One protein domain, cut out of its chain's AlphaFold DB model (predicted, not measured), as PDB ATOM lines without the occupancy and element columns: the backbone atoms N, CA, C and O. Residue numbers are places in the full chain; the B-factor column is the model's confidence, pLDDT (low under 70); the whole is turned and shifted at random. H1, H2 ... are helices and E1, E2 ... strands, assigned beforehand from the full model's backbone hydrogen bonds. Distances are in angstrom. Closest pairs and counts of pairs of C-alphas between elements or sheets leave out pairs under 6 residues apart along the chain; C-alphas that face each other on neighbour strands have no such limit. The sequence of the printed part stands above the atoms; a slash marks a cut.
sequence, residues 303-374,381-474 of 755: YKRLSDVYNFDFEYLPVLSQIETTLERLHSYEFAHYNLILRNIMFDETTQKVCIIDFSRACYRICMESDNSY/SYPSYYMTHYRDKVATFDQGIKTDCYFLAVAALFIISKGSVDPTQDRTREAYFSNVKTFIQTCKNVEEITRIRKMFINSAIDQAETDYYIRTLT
ATOM      1  N   TYR A 303     -81.482  63.275 152.347       74.81
ATOM      2  CA  TYR A 303     -82.025  64.623 152.231       74.81
ATOM      3  C   TYR A 303     -82.162  65.276 153.608       74.81
ATOM      4  O   TYR A 303     -82.904  64.807 154.471       74.81
ATOM      5  N   LYS A 304     -81.529  66.435 153.776       79.81
ATOM      6  CA  LYS A 304     -81.766  67.342 154.905       79.81
ATOM      7  C   LYS A 304     -82.867  68.339 154.531       79.81
ATOM      8  O   LYS A 304     -83.279  68.420 153.376       79.81
ATOM      9  N   ARG A 305     -83.353  69.129 155.485       82.44
ATOM     10  CA  ARG A 305     -84.194  70.300 155.176       82.44
ATOM     11  C   ARG A 305     -83.309  71.460 154.762       82.44
ATOM     12  O   ARG A 305     -82.294  71.688 155.407       82.44
ATOM     13  N   LEU A 306     -83.722  72.244 153.770       82.50
ATOM     14  CA  LEU A 306     -82.948  73.400 153.321       82.50
ATOM     15  C   LEU A 306     -82.720  74.422 154.451       82.50
ATOM     16  O   LEU A 306     -81.641  74.990 154.532       82.50
ATOM     17  N   SER A 307     -83.675  74.578 155.382       81.00
ATOM     18  CA  SER A 307     -83.517  75.408 156.599       81.00
ATOM     19  C   SER A 307     -82.378  74.988 157.534       81.00
ATOM     20  O   SER A 307     -82.010  75.745 158.431       81.00
ATOM     21  N   ASP A 308     -81.872  73.768 157.364       80.31
ATOM     22  CA  ASP A 308     -80.930  73.112 158.262       80.31
ATOM     23  C   ASP A 308     -79.543  72.942 157.574       80.31
ATOM     24  O   ASP A 308     -78.650  72.305 158.129       80.31
ATOM     25  N   VAL A 309     -79.349  73.532 156.379       80.12
ATOM     26  CA  VAL A 309     -78.141  73.445 155.530       80.12
ATOM     27  C   VAL A 309     -77.505  74.835 155.373       80.12
ATOM     28  O   VAL A 309     -78.127  75.749 154.839       80.12
ATOM     29  N   TYR A 310     -76.256  75.001 155.824       80.75
ATOM     30  CA  TYR A 310     -75.527  76.283 155.893       80.75
ATOM     31  C   TYR A 310     -74.089  76.136 155.369       80.75
ATOM     32  O   TYR A 310     -73.545  75.035 155.392       80.75
ATOM     33  N   ASN A 311     -73.452  77.243 154.959       77.25
ATOM     34  CA  ASN A 311     -72.029  77.304 154.568       77.25
ATOM     35  C   ASN A 311     -71.617  76.298 153.468       77.25
ATOM     36  O   ASN A 311     -70.513  75.758 153.479       77.25
ATOM     37  N   PHE A 312     -72.514  76.038 152.521       76.88
ATOM     38  CA  PHE A 312     -72.347  75.046 151.457       76.88
ATOM     39  C   PHE A 312     -71.633  75.597 150.210       76.88
ATOM     40  O   PHE A 312     -71.686  76.791 149.911       76.88
ATOM     41  N   ASP A 313     -71.017  74.693 149.442       70.44
ATOM     42  CA  ASP A 313     -70.265  74.981 148.205       70.44
ATOM     43  C   ASP A 313     -70.880  74.335 146.943       70.44
ATOM     44  O   ASP A 313     -70.199  74.130 145.940       70.44
ATOM     45  N   PHE A 314     -72.182  74.020 146.958       76.88
ATOM     46  CA  PHE A 314     -72.898  73.579 145.752       76.88
ATOM     47  C   PHE A 314     -73.301  74.753 144.842       76.88
ATOM     48  O   PHE A 314     -73.444  75.895 145.289       76.88
ATOM     49  N   GLU A 315     -73.546  74.475 143.558       76.94
ATOM     50  CA  GLU A 315     -74.047  75.481 142.618       76.94
ATOM     51  C   GLU A 315     -75.528  75.785 142.884       76.94
ATOM     52  O   GLU A 315     -76.391  74.912 142.805       76.94
ATOM     53  N   TYR A 316     -75.860  77.044 143.171       77.12
ATOM     54  CA  TYR A 316     -77.233  77.419 143.521       77.12
ATOM     55  C   TYR A 316     -78.216  77.342 142.336       77.12
ATOM     56  O   TYR A 316     -79.412  77.130 142.542       77.12
ATOM     57  N   LEU A 317     -77.743  77.501 141.093       77.06
ATOM     58  CA  LEU A 317     -78.599  77.544 139.899       77.06
ATOM     59  C   LEU A 317     -79.293  76.199 139.592       77.06
ATOM     60  O   LEU A 317     -80.514  76.224 139.405       77.06
ATOM     61  N   PRO A 318     -78.611  75.032 139.594       81.75
ATOM     62  CA  PRO A 318     -79.267  73.723 139.519       81.75
ATOM     63  C   PRO A 318     -80.334  73.491 140.598       81.75
ATOM     64  O   PRO A 318     -81.384  72.911 140.313       81.75
ATOM     65  N   VAL A 319     -80.096  73.959 141.826       82.94
ATOM     66  CA  VAL A 319     -81.012  73.776 142.967       82.94
ATOM     67  C   VAL A 319     -82.255  74.660 142.825       82.94
ATOM     68  O   VAL A 319     -83.378  74.171 142.942       82.94
ATOM     69  N   LEU A 320     -82.087  75.939 142.471       83.75
ATOM     70  CA  LEU A 320     -83.218  76.836 142.212       83.75
ATOM     71  C   LEU A 320     -84.012  76.435 140.967       83.75
ATOM     72  O   LEU A 320     -85.240  76.437 141.019       83.75
ATOM     73  N   SER A 321     -83.350  76.012 139.882       82.69
ATOM     74  CA  SER A 321     -84.045  75.586 138.659       82.69
ATOM     75  C   SER A 321     -84.932  74.356 138.896       82.69
ATOM     76  O   SER A 321     -85.974  74.229 138.254       82.69
ATOM     77  N   GLN A 322     -84.583  73.475 139.843       90.56
ATOM     78  CA  GLN A 322     -85.454  72.372 140.267       90.56
ATOM     79  C   GLN A 322     -86.730  72.873 140.960       90.56
ATOM     80  O   GLN A 322     -87.821  72.431 140.598       90.56
ATOM     81  N   ILE A 323     -86.614  73.810 141.908       87.12
ATOM     82  CA  ILE A 323     -87.767  74.392 142.619       87.12
ATOM     83  C   ILE A 323     -88.662  75.166 141.636       87.12
ATOM     84  O   ILE A 323     -89.877  74.978 141.635       87.12
ATOM     85  N   GLU A 324     -88.061  75.975 140.757       86.06
ATOM     86  CA  GLU A 324     -88.742  76.715 139.685       86.06
ATOM     87  C   GLU A 324     -89.525  75.773 138.763       86.06
ATOM     88  O   GLU A 324     -90.733  75.936 138.617       86.06
ATOM     89  N   THR A 325     -88.880  74.729 138.226       81.31
ATOM     90  CA  THR A 325     -89.535  73.752 137.332       81.31
ATOM     91  C   THR A 325     -90.714  73.052 138.025       81.31
ATOM     92  O   THR A 325     -91.726  72.754 137.391       81.31
ATOM     93  N   THR A 326     -90.616  72.783 139.332       84.50
ATOM     94  CA  THR A 326     -91.721  72.189 140.098       84.50
ATOM     95  C   THR A 326     -92.864  73.176 140.317       84.50
ATOM     96  O   THR A 326     -94.015  72.790 140.121       84.50
ATOM     97  N   LEU A 327     -92.582  74.439 140.655       83.12
ATOM     98  CA  LEU A 327     -93.612  75.474 140.797       83.12
ATOM     99  C   LEU A 327     -94.325  75.772 139.475       83.12
ATOM    100  O   LEU A 327     -95.549  75.704 139.438       83.12
ATOM    101  N   GLU A 328     -93.590  75.996 138.381       79.81
ATOM    102  CA  GLU A 328     -94.159  76.161 137.033       79.81
ATOM    103  C   GLU A 328     -95.115  75.011 136.692       79.81
ATOM    104  O   GLU A 328     -96.221  75.211 136.181       79.81
ATOM    105  N   ARG A 329     -94.704  73.782 137.023       75.62
ATOM    106  CA  ARG A 329     -95.486  72.578 136.766       75.62
ATOM    107  C   ARG A 329     -96.715  72.466 137.673       75.62
ATOM    108  O   ARG A 329     -97.756  72.049 137.171       75.62
ATOM    109  N   LEU A 330     -96.639  72.857 138.945       74.81
ATOM    110  CA  LEU A 330     -97.798  72.948 139.844       74.81
ATOM    111  C   LEU A 330     -98.795  74.009 139.353       74.81
ATOM    112  O   LEU A 330     -99.971  73.704 139.148       74.81
ATOM    113  N   HIS A 331     -98.314  75.219 139.056       78.69
ATOM    114  CA  HIS A 331     -99.141  76.329 138.577       78.69
ATOM    115  C   HIS A 331     -99.804  76.012 137.226       78.69
ATOM    116  O   HIS A 331    -100.941  76.418 136.999       78.69
ATOM    117  N   SER A 332     -99.167  75.193 136.373       67.31
ATOM    118  CA  SER A 332     -99.769  74.674 135.128       67.31
ATOM    119  C   SER A 332    -100.988  73.752 135.325       67.31
ATOM    120  O   SER A 332    -101.695  73.465 134.360       67.31
ATOM    121  N   TYR A 333    -101.255  73.313 136.561       63.06
ATOM    122  CA  TYR A 333    -102.425  72.524 136.961       63.06
ATOM    123  C   TYR A 333    -103.439  73.317 137.805       63.06
ATOM    124  O   TYR A 333    -104.251  72.708 138.498       63.06
ATOM    125  N   GLU A 334    -103.390  74.654 137.767       65.56
ATOM    126  CA  GLU A 334    -104.207  75.548 138.613       65.56
ATOM    127  C   GLU A 334    -104.008  75.283 140.126       65.56
ATOM    128  O   GLU A 334    -104.887  75.527 140.952       65.56
ATOM    129  N   PHE A 335    -102.826  74.775 140.501       69.75
ATOM    130  CA  PHE A 335    -102.499  74.337 141.856       69.75
ATOM    131  C   PHE A 335    -101.297  75.112 142.407       69.75
ATOM    132  O   PHE A 335    -100.225  75.102 141.809       69.75
ATOM    133  N   ALA A 336    -101.449  75.753 143.568       73.19
ATOM    134  CA  ALA A 336    -100.370  76.429 144.297       73.19
ATOM    135  C   ALA A 336    -100.079  75.708 145.625       73.19
ATOM    136  O   ALA A 336    -100.951  75.037 146.181       73.19
ATOM    137  N   HIS A 337     -98.857  75.831 146.139       80.69
ATOM    138  CA  HIS A 337     -98.401  75.129 147.340       80.69
ATOM    139  C   HIS A 337     -98.770  75.870 148.637       80.69
ATOM    140  O   HIS A 337     -99.025  75.236 149.665       80.69
ATOM    141  N   TYR A 338     -98.796  77.208 148.609       72.44
ATOM    142  CA  TYR A 338     -99.127  78.106 149.729       72.44
ATOM    143  C   TYR A 338     -98.239  77.956 150.989       72.44
ATOM    144  O   TYR A 338     -98.586  78.494 152.044       72.44
ATOM    145  N   ASN A 339     -97.144  77.184 150.933       73.94
ATOM    146  CA  ASN A 339     -96.375  76.755 152.116       73.94
ATOM    147  C   ASN A 339     -94.943  76.275 151.782       73.94
ATOM    148  O   ASN A 339     -94.415  75.377 152.441       73.94
ATOM    149  N   LEU A 340     -94.311  76.847 150.750       80.38
ATOM    150  CA  LEU A 340     -92.967  76.467 150.280       80.38
ATOM    151  C   LEU A 340     -91.836  77.050 151.164       80.38
ATOM    152  O   LEU A 340     -90.837  77.578 150.689       80.38
ATOM    153  N   ILE A 341     -92.004  77.002 152.485       79.50
ATOM    154  CA  ILE A 341     -90.987  77.456 153.442       79.50
ATOM    155  C   ILE A 341     -89.726  76.577 153.364       79.50
ATOM    156  O   ILE A 341     -89.812  75.400 153.028       79.50
ATOM    157  N   LEU A 342     -88.560  77.103 153.766       79.00
ATOM    158  CA  LEU A 342     -87.266  76.387 153.732       79.00
ATOM    159  C   LEU A 342     -87.292  74.999 154.414       79.00
ATOM    160  O   LEU A 342     -86.590  74.080 154.010       79.00
ATOM    161  N   ARG A 343     -88.141  74.832 155.434       77.94
ATOM    162  CA  ARG A 343     -88.376  73.572 156.168       77.94
ATOM    163  C   ARG A 343     -89.098  72.484 155.350       77.94
ATOM    164  O   ARG A 343     -89.038  71.308 155.711       77.94
ATOM    165  N   ASN A 344     -89.773  72.887 154.276       80.81
ATOM    166  CA  ASN A 344     -90.595  72.056 153.396       80.81
ATOM    167  C   ASN A 344     -89.935  71.818 152.024       80.81
ATOM    168  O   ASN A 344     -90.510  71.175 151.145       80.81
ATOM    169  N   ILE A 345     -88.704  72.307 151.862       85.25
ATOM    170  CA  ILE A 345     -87.802  71.980 150.764       85.25
ATOM    171  C   ILE A 345     -86.764  71.012 151.341       85.25
ATOM    172  O   ILE A 345     -85.919  71.405 152.145       85.25
ATOM    173  N   MET A 346     -86.843  69.740 150.967       84.19
ATOM    174  CA  MET A 346     -85.804  68.753 151.259       84.19
ATOM    175  C   MET A 346     -84.698  68.858 150.205       84.19
ATOM    176  O   MET A 346     -84.987  69.072 149.026       84.19
ATOM    177  N   PHE A 347     -83.445  68.686 150.614       86.56
ATOM    178  CA  PHE A 347     -82.263  68.829 149.770       86.56
ATOM    179  C   PHE A 347     -81.204  67.767 150.096       86.56
ATOM    180  O   PHE A 347     -80.824  67.596 151.253       86.56
ATOM    181  N   ASP A 348     -80.721  67.071 149.069       84.00
ATOM    182  CA  ASP A 348     -79.602  66.126 149.140       84.00
ATOM    183  C   ASP A 348     -78.313  66.829 148.690       84.00
ATOM    184  O   ASP A 348     -78.137  67.119 147.508       84.00
ATOM    185  N   GLU A 349     -77.399  67.078 149.631       81.50
ATOM    186  CA  GLU A 349     -76.099  67.720 149.379       81.50
ATOM    187  C   GLU A 349     -75.201  66.928 148.415       81.50
ATOM    188  O   GLU A 349     -74.406  67.523 147.691       81.50
ATOM    189  N   THR A 350     -75.333  65.598 148.380       80.69
ATOM    190  CA  THR A 350     -74.490  64.709 147.564       80.69
ATOM    191  C   THR A 350     -74.953  64.689 146.113       80.69
ATOM    192  O   THR A 350     -74.133  64.671 145.196       80.69
ATOM    193  N   THR A 351     -76.270  64.680 145.884       81.81
ATOM    194  CA  THR A 351     -76.846  64.631 144.528       81.81
ATOM    195  C   THR A 351     -77.352  65.982 144.011       81.81
ATOM    196  O   THR A 351     -77.802  66.061 142.868       81.81
ATOM    197  N   GLN A 352     -77.273  67.033 144.836       86.69
ATOM    198  CA  GLN A 352     -77.840  68.375 144.629       86.69
ATOM    199  C   GLN A 352     -79.334  68.366 144.257       86.69
ATOM    200  O   GLN A 352     -79.836  69.273 143.584       86.69
ATOM    201  N   LYS A 353     -80.063  67.327 144.680       85.06
ATOM    202  CA  LYS A 353     -81.480  67.142 144.354       85.06
ATOM    203  C   LYS A 353     -82.390  67.798 145.369       85.06
ATOM    204  O   LYS A 353     -82.140  67.758 146.570       85.06
ATOM    205  N   VAL A 354     -83.497  68.329 144.866       88.31
ATOM    206  CA  VAL A 354     -84.580  68.890 145.673       88.31
ATOM    207  C   VAL A 354     -85.752  67.911 145.756       88.31
ATOM    208  O   VAL A 354     -86.049  67.192 144.803       88.31
ATOM    209  N   CYS A 355     -86.462  67.914 146.884       85.50
ATOM    210  CA  CYS A 355     -87.770  67.288 147.023       85.50
ATOM    211  C   CYS A 355     -88.706  68.157 147.882       85.50
ATOM    212  O   CYS A 355     -88.425  68.441 149.042       85.50
ATOM    213  N   ILE A 356     -89.841  68.573 147.327       86.62
ATOM    214  CA  ILE A 356     -90.835  69.429 147.987       86.62
ATOM    215  C   ILE A 356     -91.876  68.568 148.731       86.62
ATOM    216  O   ILE A 356     -92.311  67.529 148.221       86.62
ATOM    217  N   ILE A 357     -92.249  68.990 149.948       77.94
ATOM    218  CA  ILE A 357     -93.091  68.247 150.909       77.94
ATOM    219  C   ILE A 357     -94.079  69.165 151.674       77.94
ATOM    220  O   ILE A 357     -93.980  70.383 151.604       77.94
ATOM    221  N   ASP A 358     -94.999  68.580 152.461       72.69
ATOM    222  CA  ASP A 358     -96.003  69.280 153.304       72.69
ATOM    223  C   ASP A 358     -96.977  70.186 152.513       72.69
ATOM    224  O   ASP A 358     -97.031  71.414 152.648       72.69
ATOM    225  N   PHE A 359     -97.811  69.525 151.706       74.31
ATOM    226  CA  PHE A 359     -98.876  70.123 150.894       74.31
ATOM    227  C   PHE A 359    -100.150  70.419 151.709       74.31
ATOM    228  O   PHE A 359    -101.143  70.910 151.162       74.31
ATOM    229  N   SER A 360    -100.140  70.154 153.019       65.12
ATOM    230  CA  SER A 360    -101.254  70.340 153.958       65.12
ATOM    231  C   SER A 360    -102.001  71.676 153.820       65.12
ATOM    232  O   SER A 360    -103.231  71.722 153.924       65.12
ATOM    233  N   ARG A 361    -101.294  72.778 153.524       66.38
ATOM    234  CA  ARG A 361    -101.906  74.107 153.358       66.38
ATOM    235  C   ARG A 361    -102.712  74.250 152.063       66.38
ATOM    236  O   ARG A 361    -103.773  74.875 152.092       66.38
ATOM    237  N   ALA A 362    -102.255  73.646 150.967       66.88
ATOM    238  CA  ALA A 362    -103.005  73.570 149.715       66.88
ATOM    239  C   ALA A 362    -104.245  72.671 149.868       66.88
ATOM    240  O   ALA A 362    -105.333  73.034 149.422       66.88
ATOM    241  N   CYS A 363    -104.115  71.559 150.603       60.53
ATOM    242  CA  CYS A 363    -105.240  70.687 150.960       60.53
ATOM    243  C   CYS A 363    -106.318  71.464 151.731       60.53
ATOM    244  O   CYS A 363    -107.489  71.444 151.358       60.53
ATOM    245  N   TYR A 364    -105.910  72.225 152.754       60.75
ATOM    246  CA  TYR A 364    -106.806  73.093 153.518       60.75
ATOM    247  C   TYR A 364    -107.535  74.112 152.628       60.75
ATOM    248  O   TYR A 364    -108.740  74.281 152.780       60.75
ATOM    249  N   ARG A 365    -106.844  74.766 151.678       61.44
ATOM    250  CA  ARG A 365    -107.479  75.708 150.732       61.44
ATOM    251  C   ARG A 365    -108.578  75.052 149.900       61.44
ATOM    252  O   ARG A 365    -109.683  75.586 149.852       61.44
ATOM    253  N   ILE A 366    -108.301  73.884 149.323       56.44
ATOM    254  CA  ILE A 366    -109.270  73.135 148.510       56.44
ATOM    255  C   ILE A 366    -110.517  72.776 149.337       56.44
ATOM    256  O   ILE A 366    -111.634  72.965 148.858       56.44
ATOM    257  N   CYS A 367    -110.344  72.345 150.593       50.03
ATOM    258  CA  CYS A 367    -111.464  72.024 151.485       50.03
ATOM    259  C   CYS A 367    -112.299  73.257 151.898       50.03
ATOM    260  O   CYS A 367    -113.522  73.153 151.986       50.03
ATOM    261  N   MET A 368    -111.677  74.426 152.110       51.16
ATOM    262  CA  MET A 368    -112.404  75.680 152.389       51.16
ATOM    263  C   MET A 368    -113.246  76.143 151.191       51.16
ATOM    264  O   MET A 368    -114.326  76.694 151.366       51.16
ATOM    265  N   GLU A 369    -112.764  75.928 149.966       45.53
ATOM    266  CA  GLU A 369    -113.477  76.331 148.748       45.53
ATOM    267  C   GLU A 369    -114.672  75.418 148.436       45.53
ATOM    268  O   GLU A 369    -115.640  75.864 147.812       45.53
ATOM    269  N   SER A 370    -114.639  74.155 148.873       37.97
ATOM    270  CA  SER A 370    -115.768  73.229 148.733       37.97
ATOM    271  C   SER A 370    -116.898  73.454 149.740       37.97
ATOM    272  O   SER A 370    -118.039  73.124 149.419       37.97
ATOM    273  N   ASP A 371    -116.615  73.993 150.931       35.25
ATOM    274  CA  ASP A 371    -117.548  73.925 152.058       35.25
ATOM    275  C   ASP A 371    -117.578  75.224 152.889       35.25
ATOM    276  O   ASP A 371    -116.669  75.526 153.665       35.25
ATOM    277  N   ASN A 372    -118.674  75.985 152.756       34.62
ATOM    278  CA  ASN A 372    -118.897  77.273 153.437       34.62
ATOM    279  C   ASN A 372    -119.016  77.159 154.978       34.62
ATOM    280  O   ASN A 372    -119.246  78.165 155.648       34.62
ATOM    281  N   SER A 373    -118.918  75.954 155.550       35.19
ATOM    282  CA  SER A 373    -119.146  75.685 156.976       35.19
ATOM    283  C   SER A 373    -117.912  75.860 157.876       35.19
ATOM    284  O   SER A 373    -118.061  76.185 159.052       35.19
ATOM    285  N   TYR A 374    -116.689  75.709 157.354       38.78
ATOM    286  CA  TYR A 374    -115.460  75.622 158.166       38.78
ATOM    287  C   TYR A 374    -114.822  76.968 158.581       38.78
ATOM    288  O   TYR A 374    -113.642  77.028 158.927       38.78
ATOM    289  N   SER A 381    -101.238  80.440 166.778       32.00
ATOM    290  CA  SER A 381    -100.083  79.654 167.238       32.00
ATOM    291  C   SER A 381     -99.060  79.334 166.132       32.00
ATOM    292  O   SER A 381     -98.630  78.182 166.029       32.00
ATOM    293  N   TYR A 382     -98.692  80.311 165.294       39.31
ATOM    294  CA  TYR A 382     -97.654  80.157 164.259       39.31
ATOM    295  C   TYR A 382     -96.596  81.276 164.330       39.31
ATOM    296  O   TYR A 382     -96.976  82.408 164.624       39.31
ATOM    297  N   PRO A 383     -95.289  80.996 164.107       32.06
ATOM    298  CA  PRO A 383     -94.225  81.904 164.556       32.06
ATOM    299  C   PRO A 383     -93.774  82.948 163.525       32.06
ATOM    300  O   PRO A 383     -93.103  83.903 163.899       32.06
ATOM    301  N   SER A 384     -94.085  82.769 162.237       45.97
ATOM    302  CA  SER A 384     -93.564  83.608 161.153       45.97
ATOM    303  C   SER A 384     -94.590  84.638 160.669       45.97
ATOM    304  O   SER A 384     -95.639  84.294 160.121       45.97
ATOM    305  N   TYR A 385     -94.240  85.922 160.807       47.62
ATOM    306  CA  TYR A 385     -95.029  87.086 160.368       47.62
ATOM    307  C   TYR A 385     -95.574  86.944 158.932       47.62
ATOM    308  O   TYR A 385     -96.724  87.288 158.654       47.62
ATOM    309  N   TYR A 386     -94.764  86.393 158.022       49.28
ATOM    310  CA  TYR A 386     -95.085  86.221 156.599       49.28
ATOM    311  C   TYR A 386     -96.360  85.409 156.357       49.28
ATOM    312  O   TYR A 386     -97.169  85.779 155.506       49.28
ATOM    313  N   MET A 387     -96.583  84.354 157.151       49.22
ATOM    314  CA  MET A 387     -97.799  83.544 157.044       49.22
ATOM    315  C   MET A 387     -99.041  84.355 157.417       49.22
ATOM    316  O   MET A 387    -100.094  84.138 156.830       49.22
ATOM    317  N   THR A 388     -98.929  85.315 158.340       49.53
ATOM    318  CA  THR A 388    -100.024  86.218 158.723       49.53
ATOM    319  C   THR A 388    -100.288  87.279 157.651       49.53
ATOM    320  O   THR A 388    -101.443  87.530 157.328       49.53
ATOM    321  N   HIS A 389     -99.245  87.857 157.039       51.38
ATOM    322  CA  HIS A 389     -99.409  88.901 156.014       51.38
ATOM    323  C   HIS A 389    -100.152  88.399 154.762       51.38
ATOM    324  O   HIS A 389    -100.997  89.107 154.215       51.38
ATOM    325  N   TYR A 390     -99.877  87.161 154.336       49.44
ATOM    326  CA  TYR A 390    -100.575  86.532 153.211       49.44
ATOM    327  C   TYR A 390    -101.915  85.885 153.629       49.44
ATOM    328  O   TYR A 390    -102.848  85.876 152.829       49.44
ATOM    329  N   ARG A 391    -102.072  85.401 154.876       48.78
ATOM    330  CA  ARG A 391    -103.303  84.744 155.385       48.78
ATOM    331  C   ARG A 391    -104.577  85.535 155.096       48.78
ATOM    332  O   ARG A 391    -105.534  84.940 154.611       48.78
ATOM    333  N   ASP A 392    -104.587  86.826 155.416       43.72
ATOM    334  CA  ASP A 392    -105.806  87.643 155.369       43.72
ATOM    335  C   ASP A 392    -105.999  88.348 154.004       43.72
ATOM    336  O   ASP A 392    -107.060  88.912 153.746       43.72
ATOM    337  N   LYS A 393    -105.000  88.280 153.102       42.38
ATOM    338  CA  LYS A 393    -105.072  88.796 151.717       42.38
ATOM    339  C   LYS A 393    -105.349  87.719 150.658       42.38
ATOM    340  O   LYS A 393    -105.926  88.054 149.626       42.38
ATOM    341  N   VAL A 394    -104.927  86.465 150.860       50.94
ATOM    342  CA  VAL A 394    -105.044  85.381 149.861       50.94
ATOM    343  C   VAL A 394    -106.485  84.862 149.790       50.94
ATOM    344  O   VAL A 394    -106.883  83.933 150.493       50.94
ATOM    345  N   ALA A 395    -107.271  85.453 148.895       47.84
ATOM    346  CA  ALA A 395    -108.588  84.986 148.485       47.84
ATOM    347  C   ALA A 395    -108.517  84.062 147.252       47.84
ATOM    348  O   ALA A 395    -109.238  83.065 147.219       47.84
ATOM    349  N   THR A 396    -107.645  84.352 146.275       57.69
ATOM    350  CA  THR A 396    -107.625  83.712 144.942       57.69
ATOM    351  C   THR A 396    -106.385  82.852 144.662       57.69
ATOM    352  O   THR A 396    -105.360  82.952 145.340       57.69
ATOM    353  N   PHE A 397    -106.465  82.028 143.608       61.09
ATOM    354  CA  PHE A 397    -105.349  81.221 143.100       61.09
ATOM    355  C   PHE A 397    -104.143  82.069 142.657       61.09
ATOM    356  O   PHE A 397    -103.011  81.717 142.984       61.09
ATOM    357  N   ASP A 398    -104.359  83.224 142.013       61.91
ATOM    358  CA  ASP A 398    -103.268  84.134 141.619       61.91
ATOM    359  C   ASP A 398    -102.449  84.598 142.830       61.91
ATOM    360  O   ASP A 398    -101.223  84.689 142.780       61.91
ATOM    361  N   GLN A 399    -103.114  84.838 143.962       67.19
ATOM    362  CA  GLN A 399    -102.448  85.198 145.212       67.19
ATOM    363  C   GLN A 399    -101.723  83.990 145.839       67.19
ATOM    364  O   GLN A 399    -100.729  84.166 146.544       67.19
ATOM    365  N   GLY A 400    -102.146  82.762 145.522       68.50
ATOM    366  CA  GLY A 400    -101.388  81.530 145.757       68.50
ATOM    367  C   GLY A 400    -100.092  81.464 144.946       68.50
ATOM    368  O   GLY A 400     -99.034  81.257 145.533       68.50
ATOM    369  N   ILE A 401    -100.142  81.750 143.637       70.00
ATOM    370  CA  ILE A 401     -98.939  81.884 142.793       70.00
ATOM    371  C   ILE A 401     -97.996  82.944 143.384       70.00
ATOM    372  O   ILE A 401     -96.808  82.684 143.560       70.00
ATOM    373  N   LYS A 402     -98.517  84.120 143.760       74.44
ATOM    374  CA  LYS A 402     -97.737  85.185 144.419       74.44
ATOM    375  C   LYS A 402     -97.081  84.716 145.726       74.44
ATOM    376  O   LYS A 402     -95.920  85.036 145.961       74.44
ATOM    377  N   THR A 403     -97.792  83.924 146.534       76.06
ATOM    378  CA  THR A 403     -97.272  83.317 147.776       76.06
ATOM    379  C   THR A 403     -96.115  82.353 147.487       76.06
ATOM    380  O   THR A 403     -95.074  82.422 148.139       76.06
ATOM    381  N   ASP A 404     -96.261  81.483 146.488       82.31
ATOM    382  CA  ASP A 404     -95.212  80.538 146.091       82.31
ATOM    383  C   ASP A 404     -93.983  81.264 145.514       82.31
ATOM    384  O   ASP A 404     -92.853  80.950 145.883       82.31
ATOM    385  N   CYS A 405     -94.189  82.291 144.681       80.50
ATOM    386  CA  CYS A 405     -93.122  83.156 144.168       80.50
ATOM    387  C   CYS A 405     -92.385  83.912 145.287       80.50
ATOM    388  O   CYS A 405     -91.170  84.088 145.196       80.50
ATOM    389  N   TYR A 406     -93.087  84.334 146.346       82.56
ATOM    390  CA  TYR A 406     -92.466  84.967 147.514       82.56
ATOM    391  C   TYR A 406     -91.535  83.984 148.228       82.56
ATOM    392  O   TYR A 406     -90.366  84.282 148.466       82.56
ATOM    393  N   PHE A 407     -92.022  82.775 148.516       84.50
ATOM    394  CA  PHE A 407     -91.207  81.751 149.166       84.50
ATOM    395  C   PHE A 407     -90.051  81.252 148.288       84.50
ATOM    396  O   PHE A 407     -88.973  80.977 148.812       84.50
ATOM    397  N   LEU A 408     -90.215  81.230 146.964       87.00
ATOM    398  CA  LEU A 408     -89.122  80.992 146.021       87.00
ATOM    399  C   LEU A 408     -88.059  82.108 146.073       87.00
ATOM    400  O   LEU A 408     -86.868  81.804 146.061       87.00
ATOM    401  N   ALA A 409     -88.452  83.385 146.168       83.88
ATOM    402  CA  ALA A 409     -87.516  84.506 146.325       83.88
ATOM    403  C   ALA A 409     -86.729  84.416 147.647       83.88
ATOM    404  O   ALA A 409     -85.518  84.642 147.678       83.88
ATOM    405  N   VAL A 410     -87.407  84.008 148.722       85.88
ATOM    406  CA  VAL A 410     -86.810  83.723 150.034       85.88
ATOM    407  C   VAL A 410     -85.838  82.535 149.969       85.88
ATOM    408  O   VAL A 410     -84.737  82.629 150.507       85.88
ATOM    409  N   ALA A 411     -86.191  81.448 149.275       86.31
ATOM    410  CA  ALA A 411     -85.306  80.300 149.060       86.31
ATOM    411  C   ALA A 411     -84.079  80.661 148.210       86.31
ATOM    412  O   ALA A 411     -82.965  80.265 148.545       86.31
ATOM    413  N   ALA A 412     -84.256  81.473 147.163       87.38
ATOM    414  CA  ALA A 412     -83.156  82.010 146.369       87.38
ATOM    415  C   ALA A 412     -82.193  82.846 147.210       87.38
ATOM    416  O   ALA A 412     -80.985  82.642 147.123       87.38
ATOM    417  N   LEU A 413     -82.706  83.733 148.064       87.19
ATOM    418  CA  LEU A 413     -81.867  84.551 148.931       87.19
ATOM    419  C   LEU A 413     -81.154  83.725 150.015       87.19
ATOM    420  O   LEU A 413     -79.966  83.943 150.242       87.19
ATOM    421  N   PHE A 414     -81.822  82.750 150.639       87.50
ATOM    422  CA  PHE A 414     -81.178  81.832 151.585       87.50
ATOM    423  C   PHE A 414     -80.048  81.040 150.910       87.50
ATOM    424  O   PHE A 414     -78.934  80.987 151.432       87.50
ATOM    425  N   ILE A 415     -80.300  80.481 149.719       86.62
ATOM    426  CA  ILE A 415     -79.298  79.687 149.001       86.62
ATOM    427  C   ILE A 415     -78.116  80.568 148.556       86.62
ATOM    428  O   ILE A 415     -76.966  80.238 148.833       86.62
ATOM    429  N   ILE A 416     -78.378  81.711 147.917       86.50
ATOM    430  CA  ILE A 416     -77.332  82.614 147.402       86.50
ATOM    431  C   ILE A 416     -76.508  83.242 148.545       86.50
ATOM    432  O   ILE A 416     -75.310  83.460 148.393       86.50
ATOM    433  N   SER A 417     -77.105  83.464 149.722       86.12
ATOM    434  CA  SER A 417     -76.388  83.929 150.923       86.12
ATOM    435  C   SER A 417     -75.672  82.827 151.717       86.12
ATOM    436  O   SER A 417     -75.141  83.099 152.792       86.12
ATOM    437  N   LYS A 418     -75.654  81.575 151.232       86.06
ATOM    438  CA  LYS A 418     -75.119  80.399 151.950       86.06
ATOM    439  C   LYS A 418     -75.729  80.173 153.346       86.06
ATOM    440  O   LYS A 418     -75.095  79.597 154.232       86.06
ATOM    441  N   GLY A 419     -76.968  80.630 153.534       82.56
ATOM    442  CA  GLY A 419     -77.689  80.632 154.806       82.56
ATOM    443  C   GLY A 419     -77.442  81.858 155.695       82.56
ATOM    444  O   GLY A 419     -77.976  81.905 156.799       82.56
ATOM    445  N   SER A 420     -76.676  82.869 155.255       82.56
ATOM    446  CA  SER A 420     -76.428  84.082 156.058       82.56
ATOM    447  C   SER A 420     -77.632  85.030 156.146       82.56
ATOM    448  O   SER A 420     -77.604  85.969 156.939       82.56
ATOM    449  N   VAL A 421     -78.674  84.820 155.333       83.06
ATOM    450  CA  VAL A 421     -79.964  85.520 155.429       83.06
ATOM    451  C   VAL A 421     -81.079  84.485 155.611       83.06
ATOM    452  O   VAL A 421     -81.690  84.027 154.641       83.06
ATOM    453  N   ASP A 422     -81.352  84.119 156.865       78.50
ATOM    454  CA  ASP A 422     -82.378  83.134 157.220       78.50
ATOM    455  C   ASP A 422     -83.660  83.772 157.805       78.50
ATOM    456  O   ASP A 422     -83.643  84.264 158.939       78.50
ATOM    457  N   PRO A 423     -84.818  83.687 157.114       69.19
ATOM    458  CA  PRO A 423     -86.104  84.142 157.648       69.19
ATOM    459  C   PRO A 423     -86.590  83.363 158.885       69.19
ATOM    460  O   PRO A 423     -87.610  83.752 159.453       69.19
ATOM    461  N   THR A 424     -85.954  82.250 159.285       65.50
ATOM    462  CA  THR A 424     -86.338  81.516 160.506       65.50
ATOM    463  C   THR A 424     -85.687  82.048 161.785       65.50
ATOM    464  O   THR A 424     -86.201  81.773 162.872       65.50
ATOM    465  N   GLN A 425     -84.629  82.862 161.678       68.44
ATOM    466  CA  GLN A 425     -83.997  83.535 162.824       68.44
ATOM    467  C   GLN A 425     -84.558  84.949 163.051       68.44
ATOM    468  O   GLN A 425     -84.686  85.389 164.199       68.44
ATOM    469  N   ASP A 426     -84.971  85.634 161.981       68.06
ATOM    470  CA  ASP A 426     -85.543  86.980 162.049       68.06
ATOM    471  C   ASP A 426     -86.981  87.006 162.587       68.06
ATOM    472  O   ASP A 426     -87.924  86.484 161.990       68.06
ATOM    473  N   ARG A 427     -87.170  87.682 163.728       59.81
ATOM    474  CA  ARG A 427     -88.465  87.742 164.435       59.81
ATOM    475  C   ARG A 427     -89.477  88.724 163.832       59.81
ATOM    476  O   ARG A 427     -90.645  88.676 164.215       59.81
ATOM    477  N   THR A 428     -89.066  89.612 162.923       68.25
ATOM    478  CA  THR A 428     -89.951  90.591 162.261       68.25
ATOM    479  C   THR A 428     -89.605  90.757 160.777       68.25
ATOM    480  O   THR A 428     -88.504  90.404 160.346       68.25
ATOM    481  N   ARG A 429     -90.538  91.317 159.988       69.44
ATOM    482  CA  ARG A 429     -90.321  91.632 158.561       69.44
ATOM    483  C   ARG A 429     -89.172  92.626 158.395       69.44
ATOM    484  O   ARG A 429     -88.371  92.507 157.477       69.44
ATOM    485  N   GLU A 430     -89.083  93.585 159.303       73.44
ATOM    486  CA  GLU A 430     -88.138  94.697 159.283       73.44
ATOM    487  C   GLU A 430     -86.708  94.223 159.569       73.44
ATOM    488  O   GLU A 430     -85.785  94.650 158.879       73.44
ATOM    489  N   ALA A 431     -86.528  93.296 160.521       73.25
ATOM    490  CA  ALA A 431     -85.230  92.682 160.807       73.25
ATOM    491  C   ALA A 431     -84.708  91.899 159.590       73.25
ATOM    492  O   ALA A 431     -83.616  92.178 159.094       73.25
ATOM    493  N   TYR A 432     -85.550  91.029 159.022       80.25
ATOM    494  CA  TYR A 432     -85.215  90.274 157.816       80.25
ATOM    495  C   TYR A 432     -84.863  91.181 156.642       80.25
ATOM    496  O   TYR A 432     -83.809  91.014 156.040       80.25
ATOM    497  N   PHE A 433     -85.688  92.183 156.325       81.00
ATOM    498  CA  PHE A 433     -85.400  93.081 155.207       81.00
ATOM    499  C   PHE A 433     -84.203  94.017 155.453       81.00
ATOM    500  O   PHE A 433     -83.564  94.430 154.485       81.00
ATOM    501  N   SER A 434     -83.813  94.260 156.710       81.62
ATOM    502  CA  SER A 434     -82.518  94.867 157.057       81.62
ATOM    503  C   SER A 434     -81.343  93.934 156.726       81.62
ATOM    504  O   SER A 434     -80.374  94.355 156.087       81.62
ATOM    505  N   ASN A 435     -81.451  92.643 157.061       82.00
ATOM    506  CA  ASN A 435     -80.455  91.625 156.705       82.00
ATOM    507  C   ASN A 435     -80.379  91.423 155.180       82.00
ATOM    508  O   ASN A 435     -79.284  91.378 154.618       82.00
ATOM    509  N   VAL A 436     -81.524  91.414 154.483       83.81
ATOM    510  CA  VAL A 436     -81.602  91.387 153.012       83.81
ATOM    511  C   VAL A 436     -80.895  92.600 152.398       83.81
ATOM    512  O   VAL A 436     -80.088  92.424 151.484       83.81
ATOM    513  N   LYS A 437     -81.149  93.826 152.889       82.75
ATOM    514  CA  LYS A 437     -80.469  95.030 152.377       82.75
ATOM    515  C   LYS A 437     -78.957  94.959 152.624       82.75
ATOM    516  O   LYS A 437     -78.187  95.227 151.705       82.75
ATOM    517  N   THR A 438     -78.538  94.529 153.814       83.81
ATOM    518  CA  THR A 438     -77.119  94.350 154.176       83.81
ATOM    519  C   THR A 438     -76.422  93.332 153.262       83.81
ATOM    520  O   THR A 438     -75.314  93.582 152.784       83.81
ATOM    521  N   PHE A 439     -77.081  92.214 152.943       84.69
ATOM    522  CA  PHE A 439     -76.576  91.233 151.979       84.69
ATOM    523  C   PHE A 439     -76.492  91.800 150.553       84.69
ATOM    524  O   PHE A 439     -75.472  91.650 149.888       84.69
ATOM    525  N   ILE A 440     -77.517  92.516 150.082       80.44
ATOM    526  CA  ILE A 440     -77.516  93.133 148.742       80.44
ATOM    527  C   ILE A 440     -76.432  94.217 148.605       80.44
ATOM    528  O   ILE A 440     -75.858  94.364 147.530       80.44
ATOM    529  N   GLN A 441     -76.114  94.947 149.678       79.19
ATOM    530  CA  GLN A 441     -75.019  95.927 149.702       79.19
ATOM    531  C   GLN A 441     -73.615  95.290 149.752       79.19
ATOM    532  O   GLN A 441     -72.638  95.964 149.430       79.19
ATOM    533  N   THR A 442     -73.490  94.020 150.156       76.88
ATOM    534  CA  THR A 442     -72.194  93.322 150.301       76.88
ATOM    535  C   THR A 442     -71.935  92.272 149.219       76.88
ATOM    536  O   THR A 442     -70.773  91.976 148.918       76.88
ATOM    537  N   CYS A 443     -72.982  91.741 148.584       75.75
ATOM    538  CA  CYS A 443     -72.869  90.842 147.444       75.75
ATOM    539  C   CYS A 443     -72.296  91.578 146.220       75.75
ATOM    540  O   CYS A 443     -72.735  92.662 145.845       75.75
ATOM    541  N   LYS A 444     -71.300  90.964 145.573       70.44
ATOM    542  CA  LYS A 444     -70.615  91.527 144.396       70.44
ATOM    543  C   LYS A 444     -71.226  91.077 143.065       70.44
ATOM    544  O   LYS A 444     -70.861  91.624 142.027       70.44
ATOM    545  N   ASN A 445     -72.133  90.096 143.069       73.75
ATOM    546  CA  ASN A 445     -72.759  89.595 141.848       73.75
ATOM    547  C   ASN A 445     -74.058  90.357 141.528       73.75
ATOM    548  O   ASN A 445     -75.132  90.104 142.076       73.75
ATOM    549  N   VAL A 446     -73.952  91.286 140.577       66.81
ATOM    550  CA  VAL A 446     -75.068  92.115 140.097       66.81
ATOM    551  C   VAL A 446     -76.173  91.280 139.430       66.81
ATOM    552  O   VAL A 446     -77.338  91.680 139.472       66.81
ATOM    553  N   GLU A 447     -75.855  90.112 138.857       69.44
ATOM    554  CA  GLU A 447     -76.849  89.231 138.229       69.44
ATOM    555  C   GLU A 447     -77.701  88.502 139.281       69.44
ATOM    556  O   GLU A 447     -78.929  88.503 139.174       69.44
ATOM    557  N   GLU A 448     -77.086  87.982 140.347       71.31
ATOM    558  CA  GLU A 448     -77.786  87.399 141.504       71.31
ATOM    559  C   GLU A 448     -78.719  88.415 142.172       71.31
ATOM    560  O   GLU A 448     -79.910  88.144 142.341       71.31
ATOM    561  N   ILE A 449     -78.210  89.616 142.473       69.00
ATOM    562  CA  ILE A 449     -79.003  90.718 143.036       69.00
ATOM    563  C   ILE A 449     -80.183  91.050 142.111       69.00
ATOM    564  O   ILE A 449     -81.322  91.182 142.563       69.00
ATOM    565  N   THR A 450     -79.943  91.144 140.801       70.50
ATOM    566  CA  THR A 450     -80.991  91.407 139.804       70.50
ATOM    567  C   THR A 450     -82.030  90.286 139.740       70.50
ATOM    568  O   THR A 450     -83.221  90.578 139.596       70.50
ATOM    569  N   ARG A 451     -81.624  89.017 139.884       73.44
ATOM    570  CA  ARG A 451     -82.541  87.868 139.939       73.44
ATOM    571  C   ARG A 451     -83.420  87.931 141.189       73.44
ATOM    572  O   ARG A 451     -84.641  87.945 141.056       73.44
ATOM    573  N   ILE A 452     -82.819  88.066 142.372       74.44
ATOM    574  CA  ILE A 452     -83.524  88.152 143.664       74.44
ATOM    575  C   ILE A 452     -84.534  89.313 143.657       74.44
ATOM    576  O   ILE A 452     -85.701  89.120 143.997       74.44
ATOM    577  N   ARG A 453     -84.126  90.502 143.182       76.75
ATOM    578  CA  ARG A 453     -85.009  91.676 143.027       76.75
ATOM    579  C   ARG A 453     -86.236  91.366 142.168       76.75
ATOM    580  O   ARG A 453     -87.353  91.652 142.591       76.75
ATOM    581  N   LYS A 454     -86.043  90.758 140.990       74.50
ATOM    582  CA  LYS A 454     -87.148  90.365 140.097       74.50
ATOM    583  C   LYS A 454     -88.092  89.360 140.756       74.50
ATOM    584  O   LYS A 454     -89.298  89.487 140.590       74.50
ATOM    585  N   MET A 455     -87.574  88.399 141.519       77.44
ATOM    586  CA  MET A 455     -88.392  87.381 142.189       77.44
ATOM    587  C   MET A 455     -89.286  88.005 143.275       77.44
ATOM    588  O   MET A 455     -90.494  87.765 143.269       77.44
ATOM    589  N   PHE A 456     -88.745  88.890 144.121       77.06
ATOM    590  CA  PHE A 456     -89.551  89.630 145.101       77.06
ATOM    591  C   PHE A 456     -90.576  90.566 144.439       77.06
ATOM    592  O   PHE A 456     -91.750  90.521 144.802       77.06
ATOM    593  N   ILE A 457     -90.188  91.346 143.422       73.62
ATOM    594  CA  ILE A 457     -91.119  92.211 142.670       73.62
ATOM    595  C   ILE A 457     -92.253  91.385 142.039       73.62
ATOM    596  O   ILE A 457     -93.427  91.715 142.207       73.62
ATOM    597  N   ASN A 458     -91.936  90.259 141.394       71.38
ATOM    598  CA  ASN A 458     -92.943  89.380 140.800       71.38
ATOM    599  C   ASN A 458     -93.882  88.761 141.854       71.38
ATOM    600  O   ASN A 458     -95.038  88.483 141.533       71.38
ATOM    601  N   SER A 459     -93.429  88.592 143.101       76.25
ATOM    602  CA  SER A 459     -94.228  88.071 144.223       76.25
ATOM    603  C   SER A 459     -95.155  89.087 144.909       76.25
ATOM    604  O   SER A 459     -96.029  88.678 145.675       76.25
ATOM    605  N   ALA A 460     -95.006  90.388 144.630       71.12
ATOM    606  CA  ALA A 460     -95.802  91.437 145.268       71.12
ATOM    607  C   ALA A 460     -97.299  91.316 144.934       71.12
ATOM    608  O   ALA A 460     -97.667  91.122 143.770       71.12
ATOM    609  N   ILE A 461     -98.162  91.446 145.945       66.25
ATOM    610  CA  ILE A 461     -99.626  91.386 145.780       66.25
ATOM    611  C   ILE A 461    -100.179  92.728 145.273       66.25
ATOM    612  O   ILE A 461    -101.155  92.748 144.524       66.25
ATOM    613  N   ASP A 462     -99.566  93.845 145.673       64.94
ATOM    614  CA  ASP A 462    -100.022  95.204 145.369       64.94
ATOM    615  C   ASP A 462     -98.862  96.176 145.063       64.94
ATOM    616  O   ASP A 462     -97.677  95.848 145.196       64.94
ATOM    617  N   GLN A 463     -99.205  97.388 144.609       66.38
ATOM    618  CA  GLN A 463     -98.220  98.404 144.225       66.38
ATOM    619  C   GLN A 463     -97.404  98.907 145.424       66.38
ATOM    620  O   GLN A 463     -96.210  99.138 145.282       66.38
ATOM    621  N   ALA A 464     -97.998  99.024 146.615       69.88
ATOM    622  CA  ALA A 464     -97.280  99.509 147.794       69.88
ATOM    623  C   ALA A 464     -96.198  98.512 148.245       69.88
ATOM    624  O   ALA A 464     -95.098  98.914 148.633       69.88
ATOM    625  N   GLU A 465     -96.484  97.212 148.138       71.50
ATOM    626  CA  GLU A 465     -95.507  96.140 148.325       71.50
ATOM    627  C   GLU A 465     -94.449  96.105 147.204       71.50
ATOM    628  O   GLU A 465     -93.262  95.929 147.482       71.50
ATOM    629  N   THR A 466     -94.845  96.365 145.955       68.94
ATOM    630  CA  THR A 466     -93.913  96.516 144.819       68.94
ATOM    631  C   THR A 466     -92.918  97.656 145.067       68.94
ATOM    632  O   THR A 466     -91.704  97.457 144.992       68.94
ATOM    633  N   ASP A 467     -93.413  98.832 145.460       67.00
ATOM    634  CA  ASP A 467     -92.603 100.006 145.790       67.00
ATOM    635  C   ASP A 467     -91.727  99.762 147.027       67.00
ATOM    636  O   ASP A 467     -90.633 100.318 147.141       67.00
ATOM    637  N   TYR A 468     -92.192  98.957 147.990       75.75
ATOM    638  CA  TYR A 468     -91.386  98.525 149.135       75.75
ATOM    639  C   TYR A 468     -90.207  97.654 148.684       75.75
ATOM    640  O   TYR A 468     -89.069  97.959 149.036       75.75
ATOM    641  N   TYR A 469     -90.427  96.632 147.848       76.06
ATOM    642  CA  TYR A 469     -89.330  95.806 147.329       76.06
ATOM    643  C   TYR A 469     -88.362  96.601 146.444       76.06
ATOM    644  O   TYR A 469     -87.152  96.423 146.563       76.06
ATOM    645  N   ILE A 470     -88.847  97.541 145.627       69.25
ATOM    646  CA  ILE A 470     -87.972  98.427 144.843       69.25
ATOM    647  C   ILE A 470     -87.096  99.294 145.764       69.25
ATOM    648  O   ILE A 470     -85.885  99.357 145.552       69.25
ATOM    649  N   ARG A 471     -87.660  99.924 146.805       77.56
ATOM    650  CA  ARG A 471     -86.898 100.779 147.741       77.56
ATOM    651  C   ARG A 471     -85.911  99.996 148.610       77.56
ATOM    652  O   ARG A 471     -84.804 100.469 148.839       77.56
ATOM    653  N   THR A 472     -86.291  98.810 149.079       70.88
ATOM    654  CA  THR A 472     -85.474  97.998 149.997       70.88
ATOM    655  C   THR A 472     -84.351  97.241 149.286       70.88
ATOM    656  O   THR A 472     -83.264  97.098 149.840       70.88
ATOM    657  N   LEU A 473     -84.597  96.748 148.065       73.38
ATOM    658  CA  LEU A 473     -83.699  95.821 147.365       73.38
ATOM    659  C   LEU A 473     -82.833  96.493 146.284       73.38
ATOM    660  O   LEU A 473     -82.146  95.804 145.532       73.38
ATOM    661  N   THR A 474     -82.878  97.820 146.149       66.62
ATOM    662  CA  THR A 474     -82.011  98.567 145.224       66.62
ATOM    663  C   THR A 474     -80.748  99.034 145.956       66.62
ATOM    664  O   THR A 474     -80.883  99.668 147.002       66.62
TER     665      THR A 474
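Overview. This is residues 303 to 374 and 381 to 474 of the 755 residues of the protein "Protein kinase domain-containing protein" of viral metagenome (UniProt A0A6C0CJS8). The longest helix, H4, runs through the middle of a group of helices, with H1 along one side of it and H6 along the other; H6 folds back into H7, and the last residue of H7, Leu 473, comes close to H5 at Lys 437. A small sheet of three short strands, E1, E2 and E3, has H1 over its edge strand E3, while H2 leads away from the body at one end and touches no helix, and the short H3 is near H4. The printed part has 166 residues with seven named helices and three named strands, in the order E1, H1, E2, E3, H2, H3, H4, H5, H6, H7; the sheet runs E1, E2, E3, antiparallel throughout, and the class is mostly helix. The whole is compact, with a radius of gyration of the C-alphas of 15.8 A, and the C-alphas span 51 by 39 by 31 A.

Arrangement. E1, residues 303 to 305, is an edge strand and the antiparallel neighbour of E2, residues 345 to 348; N 304 and O 347 are within hydrogen-bond range at 2.9 A, as are N 347 and O 304 at 2.8 A. E2 and E3, residues 353 to 356, form a hairpin, with N 346 and O 355 at 2.8 A and N 355 and O 346 at 2.8 A. H1, residues 316 to 331, is on the sheet at a height over the sheet of 8.0 A. It lies over E3 and runs slantwise to the strands, at 35 degrees to E3 on the local plane; the closest C-alphas of H1 and E3, those of Gln 322 and Val 354, are 6.5 A apart. H2, residues 360 to 370, is not on the sheet. H3, residues 385 to 391, is close to but not clearly touching H4, residues 397 to 416, with the C-alphas of Tyr 390 and Thr 403 closest at 7.1 A. H1 and H4 touch, at a shallow tilt of 8 degrees and opposite ways, closest at the C-alphas of Tyr 316 and Ile 415, 6.3 A. H4 also touches H6, residues 446 to 459, at a shallow tilt of 24 degrees, opposite ways; the closest C-alphas, of Lys 402 and Ser 459, are 4.5 A apart. H6, with residues 453 to 457 alone, touches H7, residues 463 to 473; this helical hairpin has a shallow tilt of 20 degrees, and the C-alphas of Ile 457 and Thr 466 are closest at 5.6 A. H5, residues 429 to 442, touches H7 at a steep tilt of 44 degrees, the same way, closest at the C-alphas of Lys 437 and Leu 473, 6.0 A. H1 and H6 are apart, and H4 and H7 are apart. In H1 to H7 every O i to N i+4 pair is within hydrogen-bond range.

Along the chain. E1 begins at C-alpha 303, (-82.025, 64.623, 152.231). From first to last C-alpha, H1 measures 22.5 A, H2 15.7 A, H4 28.4 A, H5 20.0 A, H6 20.0 A and H7 15.1 A. H4 begins at C-alpha 397, (-105.349, 81.221, 143.100), and ends at C-alpha 416, (-77.332, 82.614, 147.402). H7 ends at C-alpha 473, (-83.699, 95.821, 147.365).

Size, cuts and confidence. The two C-alphas farthest apart, those of Ser 373 and Lys 444, are 52.6 A from each other. Residues 375 to 380 are not printed, and C-alphas 374 and 381 are 18.3 A apart across this cut, on the link from H2 to H3. The links from H1 to E2, 13 residues, and from H4 to H5, 12 residues, are long. The mean pLDDT of the printed part is 71.9; 57 residues are under 70, among them residues 360 to 374 and 381 to 400, and the mean of H3 is 49.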